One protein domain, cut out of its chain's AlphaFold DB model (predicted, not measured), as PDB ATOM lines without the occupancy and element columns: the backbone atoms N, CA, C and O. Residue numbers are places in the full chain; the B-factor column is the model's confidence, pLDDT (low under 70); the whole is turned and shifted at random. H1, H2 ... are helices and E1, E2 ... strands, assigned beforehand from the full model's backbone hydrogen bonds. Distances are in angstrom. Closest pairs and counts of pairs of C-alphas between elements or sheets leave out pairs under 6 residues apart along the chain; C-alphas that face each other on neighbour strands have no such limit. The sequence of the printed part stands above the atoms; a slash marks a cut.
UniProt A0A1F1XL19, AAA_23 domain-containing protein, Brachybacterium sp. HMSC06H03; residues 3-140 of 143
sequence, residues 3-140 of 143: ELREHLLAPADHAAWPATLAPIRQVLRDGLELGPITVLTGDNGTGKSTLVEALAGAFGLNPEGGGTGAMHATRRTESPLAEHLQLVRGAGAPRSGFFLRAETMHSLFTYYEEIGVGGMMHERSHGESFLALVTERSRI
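What this domain is: This is residues 3 to 140 of the 143 residues of the protein "AAA_23 domain-containing protein" of Brachybacterium sp. HMSC06H03 (UniProt A0A1F1XL19). Two unequal lobes stand side by side: in the larger, helices H1 and H2 pack on a small ribbon of two strands, E1 and E2, with short H3 beside H2; in the smaller, H4 and H5 lie near each other. Loops fill much of the space around and between them, and residues 66 to 67 pair with residues 98 to 99 between the two lobes. The printed part has 138 residues with five named helices and two named strands, in the order E1, H1, H2, H3, E2, H4, H5, and the sheet E1 - E2 is antiparallel. The class is mostly helix, though under half of the residues, 57 of 138, are in named elements. The whole is compact, with a radius of gyration of the C-alphas of 15.9 A and spans of 46 by 35 by 26 A.

Where its parts are: Strand E1, residues 3 to 6, begins at C-alpha 3 at (47.501, 94.678, 82.070). H1, residues 22 to 30, is 12.0 A long from first to last C-alpha. H2, residues 48 to 59, is 16.7 A long and begins at C-alpha 48 at (56.305, 88.770, 95.077). H3, residues 80 to 84, is followed by strand E2, residues 85 to 89, 13.0 A long. H4, residues 105 to 114, is 14.3 A long. H5, residues 126 to 137, is 16.4 A long and ends at C-alpha 137 at (45.031, 72.744, 83.099).

How they stand to each other: E1 and E2 are antiparallel neighbours at 150 degrees, with N 5 and O 86 at 3.0 A and N 86 and O 5 at 2.8 A, within hydrogen-bond range. Residues 3 to 4 of E1 also pair with residues 32 to 33, antiparallel. The closest C-alphas of E1 and H1 are those of Glu 6 and Leu 28, 5.0 A apart. Those of H2 and E2 are Ala 58 and Gln 86, 5.6 A apart. H1 and H2 only just touch, with 3 pairs of C-alphas within 8 A, the closest Ile 24 and Leu 51 at 6.4 A; they run the same way at a steep tilt of 41 degrees. With residues 53 to 58 alone, H2 touches H3, closest at the C-alphas of Ala 54 and Ala 82, 4.1 A. H4 and H5 are near each other, with 8 pairs of C-alphas within 10 A, and both are apart from H1, H2 and H3. In H1, H2, H4 and H5 every O i to N i+4 pair is within hydrogen-bond range; H3 has 0 of 1, and 2 of 2 O i to N i+3 pairs.

The domain as a whole: The C-alphas farthest apart, those of Ala 15 and Glu 123, are 46.8 A apart. The printed part has no cut. The link from H3 to E2 is tight; the other five are long, the one from H2 to H3 having 20 residues. The mean pLDDT of the printed part is 83.8, and residues 69 to 77, 117 to 127 and 138 to 140 of this predicted model are under 70.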
ATOM      1  N   GLU A   3      46.810  93.707  81.219       96.12
ATOM      2  CA  GLU A   3      47.501  94.678  82.070       96.12
ATOM      3  C   GLU A   3      46.871  94.681  83.460       96.12
ATOM      4  O   GLU A   3      45.651  94.762  83.594       96.12
ATOM      5  N   LEU A   4      47.702  94.580  84.492       97.12
ATOM      6  CA  LEU A   4      47.306  94.781  85.879       97.12
ATOM      7  C   LEU A   4      47.631  96.224  86.270       97.12
ATOM      8  O   LEU A   4      48.770  96.649  86.117       97.12
ATOM      9  N   ARG A   5      46.657  96.969  86.786       97.50
ATOM     10  CA  ARG A   5      46.843  98.373  87.183       97.50
ATOM     11  C   ARG A   5      45.961  98.739  88.369       97.50
ATOM     12  O   ARG A   5      45.092  97.956  88.747       97.50
ATOM     13  N   GLU A   6      46.151  99.930  88.927       97.88
ATOM     14  CA  GLU A   6      45.300 100.436  90.007       97.88
ATOM     15  C   GLU A   6      43.826 100.550  89.572       97.88
ATOM     16  O   GLU A   6      43.490 100.912  88.433       97.88
ATOM     17  N   HIS A   7      42.928 100.191  90.488       96.62
ATOM     18  CA  HIS A   7      41.492 100.275  90.299       96.62
ATOM     19  C   HIS A   7      41.021 101.722  90.490       96.62
ATOM     20  O   HIS A   7      41.001 102.244  91.600       96.62
ATOM     21  N   LEU A   8      40.552 102.364  89.416       93.50
ATOM     22  CA  LEU A   8      40.200 103.795  89.429       93.50
ATOM     23  C   LEU A   8      39.096 104.157  90.437       93.50
ATOM     24  O   LEU A   8      39.097 105.254  90.981       93.50
ATOM     25  N   LEU A   9      38.149 103.244  90.679       95.69
ATOM     26  CA  LEU A   9      37.056 103.454  91.645       95.69
ATOM     27  C   LEU A   9      37.396 103.008  93.079       95.69
ATOM     28  O   LEU A   9      36.570 103.177  93.967       95.69
ATOM     29  N   ALA A  10      38.568 102.410  93.294       95.81
ATOM     30  CA  ALA A  10      38.986 101.865  94.585       95.81
ATOM     31  C   ALA A  10      40.514 101.995  94.752       95.81
ATOM     32  O   ALA A  10      41.199 100.981  94.888       95.81
ATOM     33  N   PRO A  11      41.078 103.215  94.703       95.88
ATOM     34  CA  PRO A  11      42.526 103.406  94.793       95.88
ATOM     35  C   PRO A  11      43.078 102.903  96.133       95.88
ATOM     36  O   PRO A  11      42.372 102.910  97.147       95.88
ATOM     37  N   ALA A  12      44.336 102.462  96.140       96.00
ATOM     38  CA  ALA A  12      45.014 102.061  97.369       96.00
ATOM     39  C   ALA A  12      45.469 103.295  98.167       96.00
ATOM     40  O   ALA A  12      45.727 104.357  97.604       96.00
ATOM     41  N   ASP A  13      45.665 103.147  99.478       96.38
ATOM     42  CA  ASP A  13      46.481 104.099 100.237       96.38
ATOM     43  C   ASP A  13      47.967 103.788  99.996       96.38
ATOM     44  O   ASP A  13      48.491 102.783 100.478       96.38
ATOM     45  N   HIS A  14      48.655 104.655  99.248       96.62
ATOM     46  CA  HIS A  14      50.056 104.456  98.847       96.62
ATOM     47  C   HIS A  14      51.045 104.534 100.025       96.62
ATOM     48  O   HIS A  14      52.201 104.132  99.873       96.62
ATOM     49  N   ALA A  15      50.612 105.019 101.194       96.56
ATOM     50  CA  ALA A  15      51.415 105.058 102.416       96.56
ATOM     51  C   ALA A  15      51.236 103.813 103.305       96.56
ATOM     52  O   ALA A  15      52.028 103.602 104.228       96.56
ATOM     53  N   ALA A  16      50.238 102.972 103.027       95.50
ATOM     54  CA  ALA A  16      49.910 101.806 103.835       95.50
ATOM     55  C   ALA A  16      50.472 100.502 103.251       95.50
ATOM     56  O   ALA A  16      50.734 100.365 102.055       95.50
ATOM     57  N   TRP A  17      50.651  99.494 104.107       93.38
ATOM     58  CA  TRP A  17      50.926  98.142 103.628       93.38
ATOM     59  C   TRP A  17      49.683  97.570 102.908       93.38
ATOM     60  O   TRP A  17      48.575  97.729 103.419       93.38
ATOM     61  N   PRO A  18      49.841  96.879 101.760       94.69
ATOM     62  CA  PRO A  18      51.108  96.512 101.117       94.69
ATOM     63  C   PRO A  18      51.581  97.487 100.024       94.69
ATOM     64  O   PRO A  18      52.581  97.201  99.370       94.69
ATOM     65  N   ALA A  19      50.898  98.612  99.792       96.31
ATOM     66  CA  ALA A  19      51.220  99.554  98.715       96.31
ATOM     67  C   ALA A  19      52.646 100.129  98.804       96.31
ATOM     68  O   ALA A  19      53.228 100.526  97.796       96.31
ATOM     69  N   THR A  20      53.248 100.108  99.994       95.69
ATOM     70  CA  THR A  20      54.640 100.515 100.225       95.69
ATOM     71  C   THR A  20      55.688  99.527  99.695       95.69
ATOM     72  O   THR A  20      56.852  99.912  99.535       95.69
ATOM     73  N   LEU A  21      55.317  98.276  99.385       96.06
ATOM     74  CA  LEU A  21      56.235  97.280  98.820       96.06
ATOM     75  C   LEU A  21      56.626  97.662  97.389       96.06
ATOM     76  O   LEU A  21      55.782  98.009  96.566       96.06
ATOM     77  N   ALA A  22      57.918  97.553  97.067       94.94
ATOM     78  CA  ALA A  22      58.479  98.027  95.801       94.94
ATOM     79  C   ALA A  22      57.746  97.540  94.527       94.94
ATOM     80  O   ALA A  22      57.374  98.403  93.728       94.94
ATOM     81  N   PRO A  23      57.489  96.229  94.322       95.69
ATOM     82  CA  PRO A  23      56.798  95.768  93.116       95.69
ATOM     83  C   PRO A  23      55.343  96.253  93.052       95.69
ATOM     84  O   PRO A  23      54.826  96.506  91.971       95.69
ATOM     85  N   ILE A  24      54.691  96.431  94.200       97.31
ATOM     86  CA  ILE A  24      53.287  96.848  94.277       97.31
ATOM     87  C   ILE A  24      53.175  98.341  93.983       97.31
ATOM     88  O   ILE A  24      52.380  98.739  93.141       97.31
ATOM     89  N   ARG A  25      54.046  99.161  94.580       97.19
ATOM     90  CA  ARG A  25      54.147 100.592  94.276       97.19
ATOM     91  C   ARG A  25      54.388 100.858  92.789       97.19
ATOM     92  O   ARG A  25      53.836 101.809  92.248       97.19
ATOM     93  N   GLN A  26      55.203 100.031  92.129       95.94
ATOM     94  CA  GLN A  26      55.405 100.123  90.681       95.94
ATOM     95  C   GLN A  26      54.104  99.841  89.919       95.94
ATOM     96  O   GLN A  26      53.731 100.634  89.067       95.94
ATOM     97  N   VAL A  27      53.394  98.757  90.249       97.75
ATOM     98  CA  VAL A  27      52.116  98.399  89.605       97.75
ATOM     99  C   VAL A  27      51.059  99.487  89.807       97.75
ATOM    100  O   VAL A  27      50.321  99.796  88.877       97.75
ATOM    101  N   LEU A  28      50.983 100.083  91.001       97.62
ATOM    102  CA  LEU A  28      50.037 101.166  91.285       97.62
ATOM    103  C   LEU A  28      50.343 102.425  90.461       97.62
ATOM    104  O   LEU A  28      49.425 103.068  89.967       97.62
ATOM    105  N   ARG A  29      51.627 102.757  90.278       97.00
ATOM    106  CA  ARG A  29      52.054 103.957  89.543       97.00
ATOM    107  C   ARG A  29      52.012 103.785  88.023       97.00
ATOM    108  O   ARG A  29      51.534 104.673  87.326       97.00
ATOM    109  N   ASP A  30      52.542 102.669  87.529       97.19
ATOM    110  CA  ASP A  30      52.868 102.473  86.110       97.19
ATOM    111  C   ASP A  30      52.048 101.351  85.452       97.19
ATOM    112  O   ASP A  30      52.070 101.207  84.232       97.19
ATOM    113  N   GLY A  31      51.344 100.535  86.241       97.06
ATOM    114  CA  GLY A  31      50.771  99.275  85.775       97.06
ATOM    115  C   GLY A  31      51.819  98.172  85.573       97.06
ATOM    116  O   GLY A  31      53.021  98.337  85.794       97.06
ATOM    117  N   LEU A  32      51.342  96.995  85.174       97.06
ATOM    118  CA  LEU A  32      52.149  95.834  84.812       97.06
ATOM    119  C   LEU A  32      51.514  95.120  83.621       97.06
ATOM    120  O   LEU A  32      50.462  94.488  83.742       97.06
ATOM    121  N   GLU A  33      52.181  95.180  82.472       96.06
ATOM    122  CA  GLU A  33      51.792  94.405  81.298       96.06
ATOM    123  C   GLU A  33      52.123  92.916  81.497       96.06
ATOM    124  O   GLU A  33      53.217  92.542  81.927       96.06
ATOM    125  N   LEU A  34      51.160  92.047  81.182       94.56
ATOM    126  CA  LEU A  34      51.279  90.598  81.312       94.56
ATOM    127  C   LEU A  34      51.434  89.939  79.936       94.56
ATOM    128  O   LEU A  34      50.530  89.953  79.087       94.56
ATOM    129  N   GLY A  35      52.596  89.315  79.739       91.38
ATOM    130  CA  GLY A  35      52.897  88.501  78.567       91.38
ATOM    131  C   GLY A  35      52.280  87.099  78.654       91.38
ATOM    132  O   GLY A  35      51.587  86.772  79.615       91.38
ATOM    133  N   PRO A  36      52.515  86.234  77.648       87.69
ATOM    134  CA  PRO A  36      52.156  84.813  77.726       87.69
ATOM    135  C   PRO A  36      52.810  84.098  78.916       87.69
ATOM    136  O   PRO A  36      52.241  83.161  79.460       87.69
ATOM    137  N   ILE A  37      54.001  84.554  79.309       90.38
ATOM    138  CA  ILE A  37      54.711  84.134  80.511       90.38
ATOM    139  C   ILE A  37      55.249  85.403  81.171       90.38
ATOM    140  O   ILE A  37      55.963  86.175  80.531       90.38
ATOM    141  N   THR A  38      54.926  85.597  82.446       93.81
ATOM    142  CA  THR A  38      55.484  86.659  83.287       93.81
ATOM    143  C   THR A  38      56.165  86.003  84.481       93.81
ATOM    144  O   THR A  38      55.544  85.218  85.194       93.81
ATOM    145  N   VAL A  39      57.443  86.316  84.699       94.69
ATOM    146  CA  VAL A  39      58.237  85.774  85.808       94.69
ATOM    147  C   VAL A  39      58.551  86.897  86.785       94.69
ATOM    148  O   VAL A  39      59.111  87.920  86.397       94.69
ATOM    149  N   LEU A  40      58.209  86.696  88.055       93.94
ATOM    150  CA  LEU A  40      58.560  87.604  89.144       93.94
ATOM    151  C   LEU A  40      59.699  86.992  89.958       93.94
ATOM    152  O   LEU A  40      59.576  85.883  90.473       93.94
ATOM    153  N   THR A  41      60.800  87.726  90.094       95.44
ATOM    154  CA  THR A  41      61.988  87.305  90.846       95.44
ATOM    155  C   THR A  41      62.454  88.415  91.786       95.44
ATOM    156  O   THR A  41      62.068  89.572  91.628       95.44
ATOM    157  N   GLY A  42      63.235  88.055  92.799       93.94
ATOM    158  CA  GLY A  42      63.712  88.950  93.853       93.94
ATOM    159  C   GLY A  42      63.732  88.266  95.217       93.94
ATOM    160  O   GLY A  42      63.217  87.157  95.376       93.94
ATOM    161  N   ASP A  43      64.276  88.947  96.219       96.00
ATOM    162  CA  ASP A  43      64.506  88.371  97.548       96.00
ATOM    163  C   ASP A  43      63.213  88.035  98.301       96.00
ATOM    164  O   ASP A  43      62.118  88.526  97.991       96.00
ATOM    165  N   ASN A  44      63.315  87.166  99.305       91.88
ATOM    166  CA  ASN A  44      62.196  86.846 100.189       91.88
ATOM    167  C   ASN A  44      61.713  88.102 100.933       91.88
ATOM    168  O   ASN A  44      62.506  88.943 101.334       91.88
ATOM    169  N   GLY A  45      60.393  88.245 101.083       90.56
ATOM    170  CA  GLY A  45      59.784  89.411 101.740       90.56
ATOM    171  C   GLY A  45      59.609  90.659 100.861       90.56
ATOM    172  O   GLY A  45      59.003  91.625 101.305       90.56
ATOM    173  N   THR A  46      60.045  90.648  99.597       94.56
ATOM    174  CA  THR A  46      59.918  91.811  98.685       94.56
ATOM    175  C   THR A  46      58.501  92.076  98.159       94.56
ATOM    176  O   THR A  46      58.273  93.096  97.515       94.56
ATOM    177  N   GLY A  47      57.537  91.183  98.420       94.06
ATOM    178  CA  GLY A  47      56.140  91.329  97.981       94.06
ATOM    179  C   GLY A  47      55.751  90.544  96.727       94.06
ATOM    180  O   GLY A  47      54.662  90.754  96.203       94.06
ATOM    181  N   LYS A  48      56.602  89.623  96.247       94.88
ATOM    182  CA  LYS A  48      56.305  88.770  95.077       94.88
ATOM    183  C   LYS A  48      55.001  87.985  95.250       94.88
ATOM    184  O   LYS A  48      54.105  88.124  94.427       94.88
ATOM    185  N   SER A  49      54.880  87.210  96.331       91.50
ATOM    186  CA  SER A  49      53.682  86.403  96.602       91.50
ATOM    187  C   SER A  49      52.446  87.283  96.774       91.50
ATOM    188  O   SER A  49      51.427  87.006  96.157       91.50
ATOM    189  N   THR A  50      52.575  88.413  97.480       93.50
ATOM    190  CA  THR A  50      51.491  89.396  97.646       93.50
ATOM    191  C   THR A  50      50.976  89.924  96.307       93.50
ATOM    192  O   THR A  50      49.770  90.043  96.119       93.50
ATOM    193  N   LEU A  51      51.867  90.215  95.351       94.75
ATOM    194  CA  LEU A  51      51.466  90.667  94.018       94.75
ATOM    195  C   LEU A  51      50.771  89.555  93.217       94.75
ATOM    196  O   LEU A  51      49.765  89.817  92.560       94.75
ATOM    197  N   VAL A  52      51.276  88.319  93.277       93.19
ATOM    198  CA  VAL A  52      50.659  87.178  92.577       93.19
ATOM    199  C   VAL A  52      49.275  86.858  93.154       93.19
ATOM    200  O   VAL A  52      48.330  86.647  92.396       93.19
ATOM    201  N   GLU A  53      49.130  86.872  94.477       91.88
ATOM    202  CA  GLU A  53      47.851  86.689  95.172       91.88
ATOM    203  C   GLU A  53      46.857  87.795  94.800       91.88
ATOM    204  O   GLU A  53      45.702  87.512  94.476       91.88
ATOM    205  N   ALA A  54      47.309  89.053  94.766       93.38
ATOM    206  CA  ALA A  54      46.465  90.174  94.370       93.38
ATOM    207  C   ALA A  54      46.037  90.096  92.897       93.38
ATOM    208  O   ALA A  54      44.888  90.400  92.583       93.38
ATOM    209  N   LEU A  55      46.914  89.632  91.999       93.62
ATOM    210  CA  LEU A  55      46.562  89.351  90.605       93.62
ATOM    211  C   LEU A  55      45.504  88.241  90.503       93.62
ATOM    212  O   LEU A  55      44.547  88.383  89.740       93.62
ATOM    213  N   ALA A  56      45.647  87.154  91.268       91.69
ATOM    214  CA  ALA A  56      44.657  86.078  91.313       91.69
ATOM    215  C   ALA A  56      43.294  86.597  91.806       91.69
ATOM    216  O   ALA A  56      42.274  86.355  91.158       91.69
ATOM    217  N   GLY A  57      43.282  87.388  92.882       90.75
ATOM    218  CA  GLY A  57      42.074  88.031  93.398       90.75
ATOM    219  C   GLY A  57      41.437  89.004  92.397       90.75
ATOM    220  O   GLY A  57      40.244  88.897  92.127       90.75
ATOM    221  N   ALA A  58      42.227  89.875  91.759       92.19
ATOM    222  CA  ALA A  58      41.754  90.810  90.732       92.19
ATOM    223  C   ALA A  58      41.244  90.102  89.460       92.19
ATOM    224  O   ALA A  58      40.398  90.633  88.736       92.19
ATOM    225  N   PHE A  59      41.726  88.887  89.171       90.50
ATOM    226  CA  PHE A  59      41.147  88.036  88.130       90.50
ATOM    227  C   PHE A  59      39.759  87.503  88.532       90.50
ATOM    228  O   PHE A  59      38.921  87.288  87.650       90.50
ATOM    229  N   GLY A  60      39.527  87.289  89.831       88.38
ATOM    230  CA  GLY A  60      38.366  86.599  90.397       88.38
ATOM    231  C   GLY A  60      38.635  85.135  90.772       88.38
ATOM    232  O   GLY A  60      37.699  84.338  90.824       88.38
ATOM    233  N   LEU A  61      39.901  84.752  90.968       88.31
ATOM    234  CA  LEU A  61      40.288  83.437  91.484       88.31
ATOM    235  C   LEU A  61      40.363  83.462  93.008       88.31
ATOM    236  O   LEU A  61      40.560  84.507  93.628       88.31
ATOM    237  N   ASN A  62      40.224  82.283  93.604       82.81
ATOM    238  CA  ASN A  62      40.392  82.111  95.033       82.81
ATOM    239  C   ASN A  62      41.880  82.282  95.410       82.81
ATOM    240  O   ASN A  62      42.714  81.582  94.831       82.81
ATOM    241  N   PRO A  63      42.236  83.178  96.350       75.56
ATOM    242  CA  PRO A  63      43.622  83.388  96.779       75.56
ATOM    243  C   PRO A  63      44.278  82.175  97.457       75.56
ATOM    244  O   PRO A  63      45.504  82.106  97.546       75.56
ATOM    245  N   GLU A  64      43.502  81.190  97.908       76.94
ATOM    246  CA  GLU A  64      44.041  79.921  98.412       76.94
ATOM    247  C   GLU A  64      44.362  78.927  97.277       76.94
ATOM    248  O   GLU A  64      44.983  77.892  97.518       76.94
ATOM    249  N   GLY A  65      44.002  79.249  96.031       81.81
ATOM    250  CA  GLY A  65      44.259  78.442  94.841       81.81
ATOM    251  C   GLY A  65      43.003  77.815  94.233       81.81
ATOM    252  O   GLY A  65      41.885  78.004  94.696       81.81
ATOM    253  N   GLY A  66      43.198  77.084  93.140       80.94
ATOM    254  CA  GLY A  66      42.143  76.411  92.396       80.94
ATOM    255  C   GLY A  66      41.672  77.155  91.144       80.94
ATOM    256  O   GLY A  66      42.184  78.209  90.757       80.94
ATOM    257  N   GLY A  67      40.715  76.536  90.452       78.25
ATOM    258  CA  GLY A  67      40.093  77.090  89.251       78.25
ATOM    259  C   GLY A  67      39.011  78.129  89.553       78.25
ATOM    260  O   GLY A  67      38.585  78.313  90.694       78.25
ATOM    261  N   THR A  68      38.510  78.785  88.506       75.44
ATOM    262  CA  THR A  68      37.318  79.643  88.594       75.44
ATOM    263  C   THR A  68      36.152  78.893  89.255       75.44
ATOM    264  O   THR A  68      35.749  77.839  88.770       75.44
ATOM    265  N   GLY A  69      35.606  79.448  90.344       68.06
ATOM    266  CA  GLY A  69      34.512  78.841  91.114       68.06
ATOM    267  C   GLY A  69      34.942  77.979  92.309       68.06
ATOM    268  O   GLY A  69      34.075  77.422  92.973       68.06
ATOM    269  N   ALA A  70      36.240  77.872  92.618       68.94
ATOM    270  CA  ALA A  70      36.711  77.183  93.822       68.94
ATOM    271  C   ALA A  70      36.218  77.887  95.104       68.94
ATOM    272  O   ALA A  70      36.527  79.057  95.336       68.94
ATOM    273  N   MET A  71      35.466  77.167  95.944       67.88
ATOM    274  CA  MET A  71      34.810  77.714  97.146       67.88
ATOM    275  C   MET A  71      35.527  77.393  98.469       67.88
ATOM    276  O   MET A  71      35.004  77.732  99.529       67.88
ATOM    277  N   HIS A  72      36.692  76.740  98.448       66.38
ATOM    278  CA  HIS A  72      37.400  76.408  99.687       66.38
ATOM    279  C   HIS A  72      37.967  77.664 100.361       66.38
ATOM    280  O   HIS A  72      38.513  78.544  99.702       66.38
ATOM    281  N   ALA A  73      37.841  77.759 101.677       62.78
ATOM    282  CA  ALA A  73      38.457  78.823 102.454       62.78
ATOM    283  C   ALA A  73      38.844  78.262 103.817       62.78
ATOM    284  O   ALA A  73      37.999  77.730 104.535       62.78
ATOM    285  N   THR A  74      40.118  78.375 104.166       56.84
ATOM    286  CA  THR A  74      40.652  77.945 105.457       56.84
ATOM    287  C   THR A  74      40.731  79.117 106.431       56.84
ATOM    288  O   THR A  74      40.325  78.955 107.582       56.84
ATOM    289  N   ARG A  75      41.159  80.309 105.978       54.00
ATOM    290  CA  ARG A  75      41.090  81.599 106.705       54.00
ATOM    291  C   ARG A  75      41.649  82.725 105.824       54.00
ATOM    292  O   ARG A  75      42.796  82.636 105.408       54.00
ATOM    293  N   ARG A  76      40.919  83.841 105.652       60.75
ATOM    294  CA  ARG A  76      41.453  85.035 104.955       60.75
ATOM    295  C   ARG A  76      42.674  85.587 105.696       60.75
ATOM    296  O   ARG A  76      42.540  86.146 106.784       60.75
ATOM    297  N   THR A  77      43.849  85.407 105.106       63.81
ATOM    298  CA  THR A  77      45.135  85.946 105.590       63.81
ATOM    299  C   THR A  77      45.814  86.822 104.539       63.81
ATOM    300  O   THR A  77      46.836  87.449 104.812       63.81
ATOM    301  N   GLU A  78      45.229  86.890 103.346       71.25
ATOM    302  CA  GLU A  78      45.742  87.627 102.209       71.25
ATOM    303  C   GLU A  78      45.507  89.129 102.345       71.25
ATOM    304  O   GLU A  78      44.599  89.608 103.028       71.25
ATOM    305  N   SER A  79      46.351  89.884 101.652       79.75
ATOM    306  CA  SER A  79      46.242  91.333 101.592       79.75
ATOM    307  C   SER A  79      44.943  91.793 100.903       79.75
ATOM    308  O   SER A  79      44.550  91.186  99.904       79.75
ATOM    309  N   PRO A  80      44.339  92.928 101.322       86.56
ATOM    310  CA  PRO A  80      43.224  93.548 100.596       86.56
ATOM    311  C   PRO A  80      43.620  94.117  99.221       86.56
ATOM    312  O   PRO A  80      42.765  94.607  98.493       86.56
ATOM    313  N   LEU A  81      44.898  94.050  98.820       93.12
ATOM    314  CA  LEU A  81      45.408  94.634  97.574       93.12
ATOM    315  C   LEU A  81      44.623  94.244  96.315       93.12
ATOM    316  O   LEU A  81      44.531  95.051  95.395       93.12
ATOM    317  N   ALA A  82      44.047  93.041  96.266       93.19
ATOM    318  CA  ALA A  82      43.217  92.613  95.140       93.19
ATOM    319  C   ALA A  82      42.042  93.569  94.861       93.19
ATOM    320  O   ALA A  82      41.673  93.751  93.706       93.19
ATOM    321  N   GLU A  83      41.481  94.197  95.898       93.50
ATOM    322  CA  GLU A  83      40.355  95.139  95.800       93.50
ATOM    323  C   GLU A  83      40.776  96.482  95.186       93.50
ATOM    324  O   GLU A  83      39.955  97.192  94.608       93.50
ATOM    325  N   HIS A  84      42.071  96.797  95.264       96.69
ATOM    326  CA  HIS A  84      42.665  98.026  94.743       96.69
ATOM    327  C   HIS A  84      43.308  97.863  93.367       96.69
ATOM    328  O   HIS A  84      43.818  98.828  92.794       96.69
ATOM    329  N   LEU A  85      43.304  96.649  92.819       96.69
ATOM    330  CA  LEU A  85      43.844  96.350  91.501       96.69
ATOM    331  C   LEU A  85      42.731  95.928  90.547       96.69
ATOM    332  O   LEU A  85      41.734  95.319  90.923       96.69
ATOM    333  N   GLN A  86      42.926  96.224  89.270       95.50
ATOM    334  CA  GLN A  86      42.065  95.761  88.192       95.50
ATOM    335  C   GLN A  86      42.903  95.103  87.102       95.50
ATOM    336  O   GLN A  86      43.940  95.622  86.681       95.50
ATOM    337  N   LEU A  87      42.420  93.963  86.615       95.00
ATOM    338  CA  LEU A  87      43.018  93.262  85.490       95.00
ATOM    339  C   LEU A  87      42.281  93.617  84.194       95.00
ATOM    340  O   LEU A  87      41.187  93.115  83.914       95.00
ATOM    341  N   VAL A  88      42.908  94.459  83.380       94.25
ATOM    342  CA  VAL A  88      42.416  94.880  82.068       94.25
ATOM    343  C   VAL A  88      42.750  93.820  81.032       94.25
ATOM    344  O   VAL A  88      43.898  93.399  80.882       94.25
ATOM    345  N   ARG A  89      41.732  93.375  80.295       90.69
ATOM    346  CA  ARG A  89      41.843  92.333  79.271       90.69
ATOM    347  C   ARG A  89      40.990  92.698  78.060       90.69
ATOM    348  O   ARG A  89      40.004  93.417  78.186       90.69
ATOM    349  N   GLY A  90      41.366  92.194  76.885       86.19
ATOM    350  CA  GLY A  90      40.584  92.390  75.659       86.19
ATOM    351  C   GLY A  90      39.184  91.766  75.744       86.19
ATOM    352  O   GLY A  90      38.977  90.804  76.478       86.19
ATOM    353  N   ALA A  91      38.238  92.272  74.946       80.31
ATOM    354  CA  ALA A  91      36.814  91.905  74.995       80.31
ATOM    355  C   ALA A  91      36.497  90.404  74.778       80.31
ATOM    356  O   ALA A  91      35.404  89.961  75.113       80.31
ATOM    357  N   GLY A  92      37.442  89.614  74.253       79.44
ATOM    358  CA  GLY A  92      37.324  88.159  74.080       79.44
ATOM    359  C   GLY A  92      38.238  87.332  74.988       79.44
ATOM    360  O   GLY A  92      38.439  86.147  74.730       79.44
ATOM    361  N   ALA A  93      38.859  87.943  76.001       81.69
ATOM    362  CA  ALA A  93      39.771  87.231  76.883       81.69
ATOM    363  C   ALA A  93      39.030  86.156  77.701       81.69
ATOM    364  O   ALA A  93      37.919  86.412  78.181       81.69
ATOM    365  N   PRO A  94      39.637  84.972  77.905       77.25
ATOM    366  CA  PRO A  94      39.038  83.936  78.729       77.25
ATOM    367  C   PRO A  94      38.725  84.430  80.145       77.25
ATOM    368  O   PRO A  94      39.501  85.157  80.773       77.25
ATOM    369  N   ARG A  95      37.568  84.003  80.654       79.25
ATOM    370  CA  ARG A  95      37.138  84.244  82.042       79.25
ATOM    371  C   ARG A  95      37.528  83.100  82.979       79.25
ATOM    372  O   ARG A  95      37.413  83.248  84.190       79.25
ATOM    373  N   SER A  96      37.978  81.980  82.417       82.62
ATOM    374  CA  SER A  96      38.516  80.835  83.143       82.62
ATOM    375  C   SER A  96      39.992  81.038  83.448       82.62
ATOM    376  O   SER A  96      40.753  81.449  82.576       82.62
ATOM    377  N   GLY A  97      40.402  80.712  84.667       84.88
ATOM    378  CA  GLY A  97      41.794  80.745  85.100       84.88
ATOM    379  C   GLY A  97      42.052  79.711  86.188       84.88
ATOM    380  O   GLY A  97      41.124  79.061  86.672       84.88
ATOM    381  N   PHE A  98      43.319  79.563  86.557       86.19
ATOM    382  CA  PHE A  98      43.751  78.697  87.645       86.19
ATOM    383  C   PHE A  98      44.843  79.403  88.437       86.19
ATOM    384  O   PHE A  98      45.754  79.978  87.840       86.19
ATOM    385  N   PHE A  99      44.759  79.347  89.763       88.75
ATOM    386  CA  PHE A  99      45.808  79.828  90.650       88.75
ATOM    387  C   PHE A  99      46.351  78.670  91.481       88.75
ATOM    388  O   PHE A  99      45.596  77.831  91.963       88.75
ATOM    389  N   LEU A 100      47.670  78.594  91.625       85.62
ATOM    390  CA  LEU A 100      48.331  77.545  92.384       85.62
ATOM    391  C   LEU A 100      49.392  78.165  93.277       85.62
ATOM    392  O   LEU A 100      50.225  78.938  92.803       85.62
ATOM    393  N   ARG A 101      49.384  77.770  94.546       85.31
ATOM    394  CA  ARG A 101      50.432  78.091  95.513       85.31
ATOM    395  C   ARG A 101      51.069  76.791  95.961       85.31
ATOM    396  O   ARG A 101      50.378  75.783  96.098       85.31
ATOM    397  N   ALA A 102      52.377  76.811  96.178       78.88
ATOM    398  CA  ALA A 102      53.074  75.628  96.668       78.88
ATOM    399  C   ALA A 102      52.622  75.287  98.095       78.88
ATOM    400  O   ALA A 102      52.418  74.123  98.420       78.88
ATOM    401  N   GLU A 103      52.397  76.309  98.920       78.25
ATOM    402  CA  GLU A 103      52.073  76.173 100.338       78.25
ATOM    403  C   GLU A 103      50.663  75.616 100.582       78.25
ATOM    404  O   GLU A 103      50.448  74.915 101.567       78.25
ATOM    405  N   THR A 104      49.703  75.891  99.688       74.81
ATOM    406  CA  THR A 104      48.310  75.412  99.802       74.81
ATOM    407  C   THR A 104      48.003  74.228  98.882       74.81
ATOM    408  O   THR A 104      46.879  73.723  98.873       74.81
ATOM    409  N   MET A 105      48.996  73.742  98.128       78.69
ATOM    410  CA  MET A 105      48.828  72.680  97.132       78.69
ATOM    411  C   MET A 105      48.242  71.399  97.731       78.69
ATOM    412  O   MET A 105      47.351  70.801  97.135       78.69
ATOM    413  N   HIS A 106      48.713  70.995  98.913       75.38
ATOM    414  CA  HIS A 106      48.240  69.776  99.562       75.38
ATOM    415  C   HIS A 106      46.739  69.856  99.885       75.38
ATOM    416  O   HIS A 106      45.978  68.976  99.494       75.38
ATOM    417  N   SER A 107      46.292  70.949 100.511       77.38
ATOM    418  CA  SER A 107      44.873  71.173 100.815       77.38
ATOM    419  C   SER A 107      44.016  71.277  99.552       77.38
ATOM    420  O   SER A 107      42.905  70.751  99.522       77.38
ATOM    421  N   LEU A 108      44.538  71.903  98.493       78.06
ATOM    422  CA  LEU A 108      43.857  71.987  97.201       78.06
ATOM    423  C   LEU A 108      43.666  70.605  96.559       78.06
ATOM    424  O   LEU A 108      42.605  70.331  96.002       78.06
ATOM    425  N   PHE A 109      44.667  69.728  96.643       79.44
ATOM    426  CA  PHE A 109      44.558  68.357  96.142       79.44
ATOM    427  C   PHE A 109      43.565  67.527  96.949       79.44
ATOM    428  O   PHE A 109      42.750  66.840  96.342       79.44
ATOM    429  N   THR A 110      43.545  67.665  98.279       78.50
ATOM    430  CA  THR A 110      42.517  67.026  99.118       78.50
ATOM    431  C   THR A 110      41.118  67.472  98.704       78.50
ATOM    432  O   THR A 110      40.254  66.636  98.466       78.50
ATOM    433  N   TYR A 111      40.910  68.780  98.529       77.94
ATOM    434  CA  TYR A 111      39.627  69.317  98.077       77.94
ATOM    435  C   TYR A 111      39.203  68.741  96.717       77.94
ATOM    436  O   TYR A 111      38.046  68.377  96.535       77.94
ATOM    437  N   TYR A 112      40.131  68.638  95.761       76.00
ATOM    438  CA  TYR A 112      39.859  68.072  94.438       76.00
ATOM    439  C   TYR A 112      39.518  66.582  94.474       76.00
ATOM    440  O   TYR A 112      38.576  66.175  93.791       76.00
ATOM    441  N   GLU A 113      40.193  65.797  95.310       75.75
ATOM    442  CA  GLU A 113      39.824  64.401  95.548       75.75
ATOM    443  C   GLU A 113      38.416  64.274  96.144       75.75
ATOM    444  O   GLU A 113      37.615  63.481  95.649       75.75
ATOM    445  N   GLU A 114      38.077  65.102  97.138       78.94
ATOM    446  CA  GLU A 114      36.757  65.101  97.786       78.94
ATOM    447  C   GLU A 114      35.612  65.407  96.809       78.94
ATOM    448  O   GLU A 114      34.545  64.797  96.891       78.94
ATOM    449  N   ILE A 115      35.826  66.323  95.858       76.50
ATOM    450  CA  ILE A 115      34.825  66.664  94.833       76.50
ATOM    451  C   ILE A 115      34.918  65.787  93.570       76.50
ATOM    452  O   ILE A 115      34.209  66.044  92.596       76.50
ATOM    453  N   GLY A 116      35.786  64.767  93.561       70.56
ATOM    454  CA  GLY A 116      35.941  63.817  92.454       70.56
ATOM    455  C   GLY A 116      36.591  64.396  91.189       70.56
ATOM    456  O   GLY A 116      36.373  63.884  90.091       70.56
ATOM    457  N   VAL A 117      37.375  65.468  91.314       66.69
ATOM    458  CA  VAL A 117      38.058  66.151  90.205       66.69
ATOM    459  C   VAL A 117      39.546  65.782  90.214       66.69
ATOM    460  O   VAL A 117      40.232  65.991  91.200       66.69
ATOM    461  N   GLY A 118      40.082  65.274  89.100       61.53
ATOM    462  CA  GLY A 118      41.527  65.023  88.936       61.53
ATOM    463  C   GLY A 118      42.022  63.612  89.304       61.53
ATOM    464  O   GLY A 118      43.062  63.200  88.796       61.53
ATOM    465  N   GLY A 119      41.262  62.818  90.065       64.62
ATOM    466  CA  GLY A 119      41.668  61.464  90.493       64.62
ATOM    467  C   GLY A 119      42.535  61.470  91.761       64.62
ATOM    468  O   GLY A 119      42.531  62.457  92.482       64.62
ATOM    469  N   MET A 120      43.257  60.376  92.041       61.53
ATOM    470  CA  MET A 120      44.134  60.228  93.222       61.53
ATOM    471  C   MET A 120      45.410  61.075  93.055       61.53
ATOM    472  O   MET A 120      46.407  60.640  92.472       61.53
ATOM    473  N   MET A 121      45.362  62.323  93.510       59.84
ATOM    474  CA  MET A 121      46.449  63.301  93.433       59.84
ATOM    475  C   MET A 121      47.468  63.138  94.567       59.84
ATOM    476  O   MET A 121      48.614  63.562  94.399       59.84
ATOM    477  N   HIS A 122      47.090  62.497  95.676       59.06
ATOM    478  CA  HIS A 122      47.970  62.233  96.823       59.06
ATOM    479  C   HIS A 122      48.811  60.957  96.707       59.06
ATOM    480  O   HIS A 122      49.744  60.773  97.484       59.06
ATOM    481  N   GLU A 123      48.545  60.093  95.724       60.53
ATOM    482  CA  GLU A 123      49.333  58.870  95.484       60.53
ATOM    483  C   GLU A 123      50.603  59.107  94.643       60.53
ATOM    484  O   GLU A 123      51.376  58.183  94.386       60.53
ATOM    485  N   ARG A 124      50.840  60.350  94.208       63.56
ATOM    486  CA  ARG A 124      52.005  60.763  93.409       63.56
ATOM    487  C   ARG A 124      52.963  61.622  94.232       63.56
ATOM    488  O   ARG A 124      52.592  62.209  95.248       63.56
ATOM    489  N   SER A 125      54.208  61.748  93.774       68.19
ATOM    490  CA  SER A 125      55.130  62.721  94.371       68.19
ATOM    491  C   SER A 125      54.631  64.162  94.158       68.19
ATOM    492  O   SER A 125      53.961  64.459  93.169       68.19
ATOM    493  N   HIS A 126      54.999  65.095  95.047       65.50
ATOM    494  CA  HIS A 126      54.580  66.507  94.950       65.50
ATOM    495  C   HIS A 126      54.902  67.132  93.575       65.50
ATOM    496  O   HIS A 126      54.106  67.897  93.032       65.50
ATOM    497  N   GLY A 127      56.054  66.779  92.988       64.81
ATOM    498  CA  GLY A 127      56.453  67.248  91.660       64.81
ATOM    499  C   GLY A 127      55.608  66.658  90.525       64.81
ATOM    500  O   GLY A 127      55.232  67.376  89.600       64.81
ATOM    501  N   GLU A 128      55.258  65.375  90.604       73.06
ATOM    502  CA  GLU A 128      54.401  64.721  89.608       73.06
ATOM    503  C   GLU A 128      52.963  65.239  89.661       73.06
ATOM    504  O   GLU A 128      52.374  65.485  88.610       73.06
ATOM    505  N   SER A 129      52.409  65.472  90.855       71.62
ATOM    506  CA  SER A 129      51.068  66.051  91.003       71.62
ATOM    507  C   SER A 129      51.003  67.482  90.468       71.62
ATOM    508  O   SER A 129      50.040  67.837  89.787       71.62
ATOM    509  N   PHE A 130      52.050  68.288  90.683       75.88
ATOM    510  CA  PHE A 130      52.166  69.617  90.077       75.88
ATOM    511  C   PHE A 130      52.187  69.550  88.544       75.88
ATOM    512  O   PHE A 130      51.408  70.240  87.888       75.88
ATOM    513  N   LEU A 131      53.043  68.706  87.956       76.06
ATOM    514  CA  LEU A 131      53.151  68.577  86.499       76.06
ATOM    515  C   LEU A 131      51.872  68.021  85.871       76.06
ATOM    516  O   LEU A 131      51.459  68.493  84.808       76.06
ATOM    517  N   ALA A 132      51.223  67.057  86.526       75.31
ATOM    518  CA  ALA A 132      49.936  66.526  86.101       75.31
ATOM    519  C   ALA A 132      48.869  67.626  86.087       75.31
ATOM    520  O   ALA A 132      48.174  67.784  85.084       75.31
ATOM    521  N   LEU A 133      48.800  68.440  87.147       76.69
ATOM    522  CA  LEU A 133      47.879  69.568  87.229       76.69
ATOM    523  C   LEU A 133      48.167  70.609  86.139       76.69
ATOM    524  O   LEU A 133      47.258  71.004  85.416       76.69
ATOM    525  N   VAL A 134      49.421  71.036  85.971       76.94
ATOM    526  CA  VAL A 134      49.796  71.994  84.915       76.94
ATOM    527  C   VAL A 134      49.443  71.441  83.532       76.94
ATOM    528  O   VAL A 134      48.887  72.164  82.709       76.94
ATOM    529  N   THR A 135      49.692  70.153  83.282       75.62
ATOM    530  CA  THR A 135      49.374  69.500  82.003       75.62
ATOM    531  C   THR A 135      47.868  69.435  81.759       75.62
ATOM    532  O   THR A 135      47.404  69.803  80.679       75.62
ATOM    533  N   GLU A 136      47.083  69.021  82.752       74.81
ATOM    534  CA  GLU A 136      45.622  68.971  82.666       74.81
ATOM    535  C   GLU A 136      45.041  70.369  82.405       74.81
ATOM    536  O   GLU A 136      44.206  70.561  81.517       74.81
ATOM    537  N   ARG A 137      45.533  71.369  83.141       73.19
ATOM    538  CA  ARG A 137      45.031  72.744  83.099       73.19
ATOM    539  C   ARG A 137      45.579  73.557  81.932       73.19
ATOM    540  O   ARG A 137      44.921  74.512  81.546       73.19
ATOM    541  N   SER A 138      46.669  73.141  81.285       65.38
ATOM    542  CA  SER A 138      47.161  73.750  80.034       65.38
ATOM    543  C   SER A 138      46.133  73.697  78.893       65.38
ATOM    544  O   SER A 138      46.200  74.480  77.947       65.38
ATOM    545  N   ARG A 139      45.150  72.790  78.995       64.31
ATOM    546  CA  ARG A 139      44.013  72.683  78.069       64.31
ATOM    547  C   ARG A 139      42.930  73.728  78.332       64.31
ATOM    548  O   ARG A 139      42.133  74.021  77.441       64.31
ATOM    549  N   ILE A 140      42.889  74.290  79.539       60.22
ATOM    550  CA  ILE A 140      42.050  75.439  79.856       60.22
ATOM    551  C   ILE A 140      42.731  76.642  79.217       60.22
ATOM    552  O   ILE A 140      43.882  76.946  79.525       60.22
TER     553      ILE A 140